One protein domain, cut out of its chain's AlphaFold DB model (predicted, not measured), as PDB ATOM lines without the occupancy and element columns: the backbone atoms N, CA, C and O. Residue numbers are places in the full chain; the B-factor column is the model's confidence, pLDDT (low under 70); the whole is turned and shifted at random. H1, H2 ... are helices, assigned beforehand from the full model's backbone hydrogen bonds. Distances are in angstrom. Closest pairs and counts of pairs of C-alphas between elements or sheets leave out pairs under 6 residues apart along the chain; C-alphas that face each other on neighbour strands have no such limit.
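Overview. This is residues 87 to 143 of the 199 residues of the protein "Competence domain-containing protein" of Lactobacillus iners LactinV 01V1-a (UniProt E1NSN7). A loose chain of three helices makes a rod: the longest, H1, is an arm at one end, H2 folds back from its inner end in the middle, and the short H3 lies at the other end. Residues 87 to 93 of H1 stick out. The printed part has 57 residues with three named helices, H1, H2 and H3 along the chain, and no named strand; its class is all helix. It is only just loose, close to compact, with a radius of gyration of the C-alphas of 12.5 A, and spans 40 by 20 by 16 A.

Along the chain. H1, residues 87 to 101, begins at C-alpha 87 (4.959, 45.908, 56.487) and is 21.2 A long. H2 is residues 106 to 116, 15.3 A. H3, residues 127 to 135, 12.0 A, ends at C-alpha 135 (19.514, 24.307, 26.255).

Arrangement. H1 touches H2 with residues 98 to 101 alone; the closest C-alphas, of Leu 101 and Ser 109, are 5.4 A apart. This helical hairpin has a shallow tilt of 31 degrees, opposite ways. H3 is apart from H1, and only just apart from H2, closest 8.1 A. In H1, H2 and H3 every O i to N i+4 pair is within hydrogen-bond range.

Size, cuts and confidence. The C-alphas farthest apart, of Leu 89 and Asn 135, are 40.2 A apart. The printed part has no cut; the link H1 to H2 is tight, H2 to H3 short. Confidence is under 70 at residues 123 to 124 and 142 to 143.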
ATOM      1  N   TYR A  87       4.238  46.152  57.742       83.12
ATOM      2  CA  TYR A  87       4.959  45.908  56.487       83.12
ATOM      3  C   TYR A  87       6.453  45.640  56.708       83.12
ATOM      4  O   TYR A  87       7.038  44.799  56.033       83.12
ATOM      5  N   ASP A  88       7.067  46.317  57.681       85.25
ATOM      6  CA  ASP A  88       8.485  46.144  57.998       85.25
ATOM      7  C   ASP A  88       8.752  44.759  58.607       85.25
ATOM      8  O   ASP A  88       9.762  44.136  58.279       85.25
ATOM      9  N   LEU A  89       7.826  44.240  59.427       84.69
ATOM     10  CA  LEU A  89       7.881  42.862  59.932       84.69
ATOM     11  C   LEU A  89       7.890  41.863  58.776       84.69
ATOM     12  O   LEU A  89       8.703  40.943  58.738       84.69
ATOM     13  N   PHE A  90       7.006  42.062  57.810       83.75
ATOM     14  CA  PHE A  90       6.925  41.184  56.665       83.75
ATOM     15  C   PHE A  90       8.182  41.214  55.777       83.75
ATOM     16  O   PHE A  90       8.677  40.161  55.363       83.75
ATOM     17  N   TYR A  91       8.733  42.401  55.507       85.69
ATOM     18  CA  TYR A  91      10.008  42.522  54.796       85.69
ATOM     19  C   TYR A  91      11.148  41.856  55.565       85.69
ATOM     20  O   TYR A  91      12.004  41.215  54.955       85.69
ATOM     21  N   TRP A  92      11.138  41.960  56.892       87.31
ATOM     22  CA  TRP A  92      12.112  41.300  57.751       87.31
ATOM     23  C   TRP A  92      11.993  39.769  57.697       87.31
ATOM     24  O   TRP A  92      13.010  39.088  57.563       87.31
ATOM     25  N   ILE A  93      10.774  39.216  57.700       87.94
ATOM     26  CA  ILE A  93      10.538  37.777  57.499       87.94
ATOM     27  C   ILE A  93      11.084  37.337  56.136       87.94
ATOM     28  O   ILE A  93      11.882  36.400  56.069       87.94
ATOM     29  N   ARG A  94      10.732  38.045  55.050       87.81
ATOM     30  CA  ARG A  94      11.255  37.746  53.704       87.81
ATOM     31  C   ARG A  94      12.784  37.819  53.672       87.81
ATOM     32  O   ARG A  94      13.425  36.957  53.073       87.81
ATOM     33  N   TYR A  95      13.378  38.811  54.337       88.81
ATOM     34  CA  TYR A  95      14.829  38.949  54.459       88.81
ATOM     35  C   TYR A  95      15.461  37.743  55.160       88.81
ATOM     36  O   TYR A  95      16.455  37.207  54.674       88.81
ATOM     37  N   LYS A  96      14.865  37.265  56.257       89.62
ATOM     38  CA  LYS A  96      15.350  36.085  56.983       89.62
ATOM     39  C   LYS A  96      15.239  34.796  56.182       89.62
ATOM     40  O   LYS A  96      16.177  34.003  56.198       89.62
ATOM     41  N   ILE A  97      14.153  34.619  55.432       89.19
ATOM     42  CA  ILE A  97      14.010  33.492  54.501       89.19
ATOM     43  C   ILE A  97      15.114  33.557  53.443       89.19
ATOM     44  O   ILE A  97      15.818  32.574  53.237       89.19
ATOM     45  N   LYS A  98      15.338  34.727  52.834       88.88
ATOM     46  CA  LYS A  98      16.408  34.923  51.845       88.88
ATOM     47  C   LYS A  98      17.788  34.602  52.424       88.88
ATOM     48  O   LYS A  98      18.572  33.892  51.798       88.88
ATOM     49  N   GLU A  99      18.074  35.070  53.638       88.56
ATOM     50  CA  GLU A  99      19.327  34.791  54.349       88.56
ATOM     51  C   GLU A  99      19.517  33.284  54.594       88.56
ATOM     52  O   GLU A  99      20.614  32.761  54.409       88.56
ATOM     53  N   TYR A 100      18.451  32.575  54.975       89.75
ATOM     54  CA  TYR A 100      18.477  31.130  55.190       89.75
ATOM     55  C   TYR A 100      18.701  30.351  53.889       89.75
ATOM     56  O   TYR A 100      19.614  29.528  53.818       89.75
ATOM     57  N   LEU A 101      17.927  30.649  52.841       87.62
ATOM     58  CA  LEU A 101      18.064  30.007  51.532       87.62
ATOM     59  C   LEU A 101      19.452  30.247  50.923       87.62
ATOM     60  O   LEU A 101      20.001  29.370  50.263       87.62
ATOM     61  N   SER A 102      20.062  31.405  51.194       86.56
ATOM     62  CA  SER A 102      21.403  31.743  50.694       86.56
ATOM     63  C   SER A 102      22.522  30.891  51.300       86.56
ATOM     64  O   SER A 102      23.604  30.829  50.725       86.56
ATOM     65  N   LYS A 103      22.283  30.216  52.432       88.44
ATOM     66  CA  LYS A 103      23.260  29.307  53.058       88.44
ATOM     67  C   LYS A 103      23.293  27.926  52.397       88.44
ATOM     68  O   LYS A 103      24.188  27.137  52.686       88.44
ATOM     69  N   MET A 104      22.316  27.615  51.546       88.44
ATOM     70  CA  MET A 104      22.221  26.328  50.864       88.44
ATOM     71  C   MET A 104      23.254  26.208  49.730       88.44
ATOM     72  O   MET A 104      23.724  27.223  49.209       88.44
ATOM     73  N   PRO A 105      23.578  24.979  49.278       88.81
ATOM     74  CA  PRO A 105      24.405  24.766  48.092       88.81
ATOM     75  C   PRO A 105      23.859  25.524  46.876       88.81
ATOM     76  O   PRO A 105      22.645  25.626  46.711       88.81
ATOM     77  N   ARG A 106      24.742  26.003  45.989       84.50
ATOM     78  CA  ARG A 106      24.412  26.903  44.862       84.50
ATOM     79  C   ARG A 106      23.153  26.509  44.082       84.50
ATOM     80  O   ARG A 106      22.294  27.355  43.860       84.50
ATOM     81  N   LEU A 107      23.034  25.239  43.690       83.69
ATOM     82  CA  LEU A 107      21.894  24.754  42.908       83.69
ATOM     83  C   LEU A 107      20.593  24.783  43.728       83.69
ATOM     84  O   LEU A 107      19.582  25.305  43.268       83.69
ATOM     85  N   LEU A 108      20.632  24.274  44.962       84.75
ATOM     86  CA  LEU A 108      19.473  24.239  45.853       84.75
ATOM     87  C   LEU A 108      19.029  25.648  46.263       84.75
ATOM     88  O   LEU A 108      17.834  25.931  46.277       84.75
ATOM     89  N   SER A 109      19.984  26.538  46.538       86.75
ATOM     90  CA  SER A 109      19.732  27.955  46.803       86.75
ATOM     91  C   SER A 109      19.032  28.609  45.615       86.75
ATOM     92  O   SER A 109      17.996  29.244  45.800       86.75
ATOM     93  N   PHE A 110      19.531  28.398  44.394       85.44
ATOM     94  CA  PHE A 110      18.916  28.930  43.180       85.44
ATOM     95  C   PHE A 110      17.454  28.483  43.023       85.44
ATOM     96  O   PHE A 110      16.571  29.333  42.927       85.44
ATOM     97  N   PHE A 111      17.181  27.175  43.082       84.06
ATOM     98  CA  PHE A 111      15.814  26.664  42.959       84.06
ATOM     99  C   PHE A 111      14.908  27.127  44.096       84.06
ATOM    100  O   PHE A 111      13.786  27.545  43.847       84.06
ATOM    101  N   SER A 112      15.384  27.099  45.341       85.75
ATOM    102  CA  SER A 112      14.555  27.486  46.485       85.75
ATOM    103  C   SER A 112      14.170  28.962  46.431       85.75
ATOM    104  O   SER A 112      13.042  29.308  46.766       85.75
ATOM    105  N   HIS A 113      15.071  29.841  45.982       86.75
ATOM    106  CA  HIS A 113      14.736  31.252  45.808       86.75
ATOM    107  C   HIS A 113      13.748  31.482  44.659       86.75
ATOM    108  O   HIS A 113      12.814  32.268  44.821       86.75
ATOM    109  N   GLU A 114      13.911  30.788  43.530       83.06
ATOM    110  CA  GLU A 114      12.992  30.919  42.395       83.06
ATOM    111  C   GLU A 114      11.595  30.371  42.746       83.06
ATOM    112  O   GLU A 114      10.590  30.989  42.412       83.06
ATOM    113  N   LEU A 115      11.525  29.255  43.481       80.25
ATOM    114  CA  LEU A 115      10.273  28.605  43.880       80.25
ATOM    115  C   LEU A 115       9.543  29.362  44.995       80.25
ATOM    116  O   LEU A 115       8.351  29.619  44.888       80.25
ATOM    117  N   ILE A 116      10.253  29.725  46.068       82.69
ATOM    118  CA  ILE A 116       9.636  30.263  47.292       82.69
ATOM    119  C   ILE A 116       9.528  31.789  47.236       82.69
ATOM    120  O   ILE A 116       8.528  32.369  47.652       82.69
ATOM    121  N   LEU A 117      10.580  32.464  46.765       84.69
ATOM    122  CA  LEU A 117      10.672  33.930  46.778       84.69
ATOM    123  C   LEU A 117      10.395  34.568  45.419       84.69
ATOM    124  O   LEU A 117      10.373  35.806  45.338       84.69
ATOM    125  N   ALA A 118      10.190  33.744  44.388       81.56
ATOM    126  CA  ALA A 118      10.022  34.154  43.004       81.56
ATOM    127  C   ALA A 118      11.204  34.982  42.452       81.56
ATOM    128  O   ALA A 118      11.043  35.767  41.521       81.56
ATOM    129  N   GLU A 119      12.403  34.856  43.029       80.50
ATOM    130  CA  GLU A 119      13.526  35.757  42.756       80.50
ATOM    131  C   GLU A 119      14.816  34.982  42.483       80.50
ATOM    132  O   GLU A 119      15.186  34.112  43.259       80.50
ATOM    133  N   ASN A 120      15.579  35.381  41.465       79.31
ATOM    134  CA  ASN A 120      16.936  34.875  41.270       79.31
ATOM    135  C   ASN A 120      17.945  35.752  42.044       79.31
ATOM    136  O   ASN A 120      18.154  36.905  41.640       79.31
ATOM    137  N   PRO A 121      18.588  35.233  43.110       70.81
ATOM    138  CA  PRO A 121      19.455  36.021  43.985       70.81
ATOM    139  C   PRO A 121      20.728  36.498  43.277       70.81
ATOM    140  O   PRO A 121      21.150  37.629  43.496       70.81
ATOM    141  N   ASP A 122      21.286  35.683  42.374       74.12
ATOM    142  CA  ASP A 122      22.558  35.942  41.693       74.12
ATOM    143  C   ASP A 122      22.432  35.735  40.183       74.12
ATOM    144  O   ASP A 122      23.012  34.823  39.590       74.12
ATOM    145  N   LYS A 123      21.698  36.637  39.522       67.44
ATOM    146  CA  LYS A 123      21.468  36.594  38.065       67.44
ATOM    147  C   LYS A 123      22.741  36.528  37.220       67.44
ATOM    148  O   LYS A 123      22.655  36.131  36.067       67.44
ATOM    149  N   VAL A 124      23.891  36.966  37.738       66.56
ATOM    150  CA  VAL A 124      25.174  36.941  37.015       66.56
ATOM    151  C   VAL A 124      25.854  35.586  37.153       66.56
ATOM    152  O   VAL A 124      26.231  35.001  36.144       66.56
ATOM    153  N   ASN A 125      25.968  35.068  38.377       72.88
ATOM    154  CA  ASN A 125      26.627  33.791  38.622       72.88
ATOM    155  C   ASN A 125      25.744  32.617  38.171       72.88
ATOM    156  O   ASN A 125      26.234  31.605  37.699       72.88
ATOM    157  N   ASN A 126      24.421  32.741  38.243       79.44
ATOM    158  CA  ASN A 126      23.506  31.664  37.861       79.44
ATOM    159  C   ASN A 126      23.230  31.597  36.349       79.44
ATOM    160  O   ASN A 126      22.386  30.807  35.935       79.44
ATOM    161  N   LYS A 127      23.923  32.390  35.511       79.69
ATOM    162  CA  LYS A 127      23.731  32.371  34.049       79.69
ATOM    163  C   LYS A 127      24.050  31.023  33.430       79.69
ATOM    164  O   LYS A 127      23.309  30.591  32.558       79.69
ATOM    165  N   ASP A 128      25.112  30.368  33.882       83.19
ATOM    166  CA  ASP A 128      25.528  29.080  33.321       83.19
ATOM    167  C   ASP A 128      24.473  28.011  33.595       83.19
ATOM    168  O   ASP A 128      24.054  27.311  32.680       83.19
ATOM    169  N   ILE A 129      23.949  27.991  34.826       81.06
ATOM    170  CA  ILE A 129      22.813  27.154  35.218       81.06
ATOM    171  C   ILE A 129      21.623  27.480  34.308       81.06
ATOM    172  O   ILE A 129      21.124  26.602  33.614       81.06
ATOM    173  N   LEU A 130      21.219  28.751  34.222       81.31
ATOM    174  CA  LEU A 130      20.107  29.172  33.363       81.31
ATOM    175  C   LEU A 130      20.274  28.696  31.913       81.31
ATOM    176  O   LEU A 130      19.325  28.198  31.313       81.31
ATOM    177  N   ASN A 131      21.478  28.827  31.359       84.06
ATOM    178  CA  ASN A 131      21.792  28.433  29.993       84.06
ATOM    179  C   ASN A 131      21.730  26.916  29.805       84.06
ATOM    180  O   ASN A 131      21.156  26.470  28.816       84.06
ATOM    181  N   SER A 132      22.235  26.123  30.752       84.50
ATOM    182  CA  SER A 132      22.107  24.663  30.718       84.50
ATOM    183  C   SER A 132      20.639  24.228  30.704       84.50
ATOM    184  O   SER A 132      20.241  23.456  29.835       84.50
ATOM    185  N   TYR A 133      19.802  24.777  31.592       82.50
ATOM    186  CA  TYR A 133      18.367  24.455  31.634       82.50
ATOM    187  C   TYR A 133      17.606  24.987  30.408       82.50
ATOM    188  O   TYR A 133      16.646  24.363  29.955       82.50
ATOM    189  N   ARG A 134      18.047  26.111  29.829       82.75
ATOM    190  CA  ARG A 134      17.520  26.632  28.560       82.75
ATOM    191  C   ARG A 134      17.846  25.710  27.391       82.75
ATOM    192  O   ARG A 134      16.958  25.428  26.598       82.75
ATOM    193  N   ASN A 135      19.077  25.216  27.314       87.38
ATOM    194  CA  ASN A 135      19.514  24.307  26.255       87.38
ATOM    195  C   ASN A 135      18.815  22.943  26.348       87.38
ATOM    196  O   ASN A 135      18.511  22.344  25.325       87.38
ATOM    197  N   LEU A 136      18.498  22.491  27.563       87.50
ATOM    198  CA  LEU A 136      17.698  21.289  27.814       87.50
ATOM    199  C   LEU A 136      16.186  21.489  27.564       87.50
ATOM    200  O   LEU A 136      15.419  20.543  27.698       87.50
ATOM    201  N   GLY A 137      15.730  22.708  27.252       82.19
ATOM    202  CA  GLY A 137      14.315  23.018  27.005       82.19
ATOM    203  C   GLY A 137      13.427  23.090  28.258       82.19
ATOM    204  O   GLY A 137      12.234  23.374  28.158       82.19
ATOM    205  N   VAL A 138      13.988  22.905  29.455       83.12
ATOM    206  CA  VAL A 138      13.255  22.820  30.735       83.12
ATOM    207  C   VAL A 138      13.226  24.133  31.526       83.12
ATOM    208  O   VAL A 138      12.741  24.178  32.654       83.12
ATOM    209  N   ILE A 139      13.700  25.238  30.943       78.00
ATOM    210  CA  ILE A 139      13.706  26.568  31.584       78.00
ATOM    211  C   ILE A 139      12.310  27.041  32.019       78.00
ATOM    212  O   ILE A 139      12.175  27.798  32.975       78.00
ATOM    213  N   HIS A 140      11.257  26.575  31.347       73.44
ATOM    214  CA  HIS A 140       9.877  26.918  31.681       73.44
ATOM    215  C   HIS A 140       9.462  26.437  33.084       73.44
ATOM    216  O   HIS A 140       8.563  27.034  33.665       73.44
ATOM    217  N   LEU A 141      10.146  25.436  33.659       70.69
ATOM    218  CA  LEU A 141       9.949  25.003  35.050       70.69
ATOM    219  C   LEU A 141      10.381  26.070  36.070       70.69
ATOM    220  O   LEU A 141       9.809  26.153  37.155       70.69
ATOM    221  N   LEU A 142      11.378  26.888  35.715       67.38
ATOM    222  CA  LEU A 142      11.884  27.991  36.542       67.38
ATOM    223  C   LEU A 142      11.020  29.248  36.425       67.38
ATOM    224  O   LEU A 142      11.005  30.080  37.323       67.38
ATOM    225  N   SER A 143      10.278  29.388  35.328       63.72
ATOM    226  CA  SER A 143       9.289  30.449  35.215       63.72
ATOM    227  C   SER A 143       8.153  30.151  36.187       63.72
ATOM    228  O   SER A 143       7.433  29.164  36.009       63.72
TER     229      SER A 143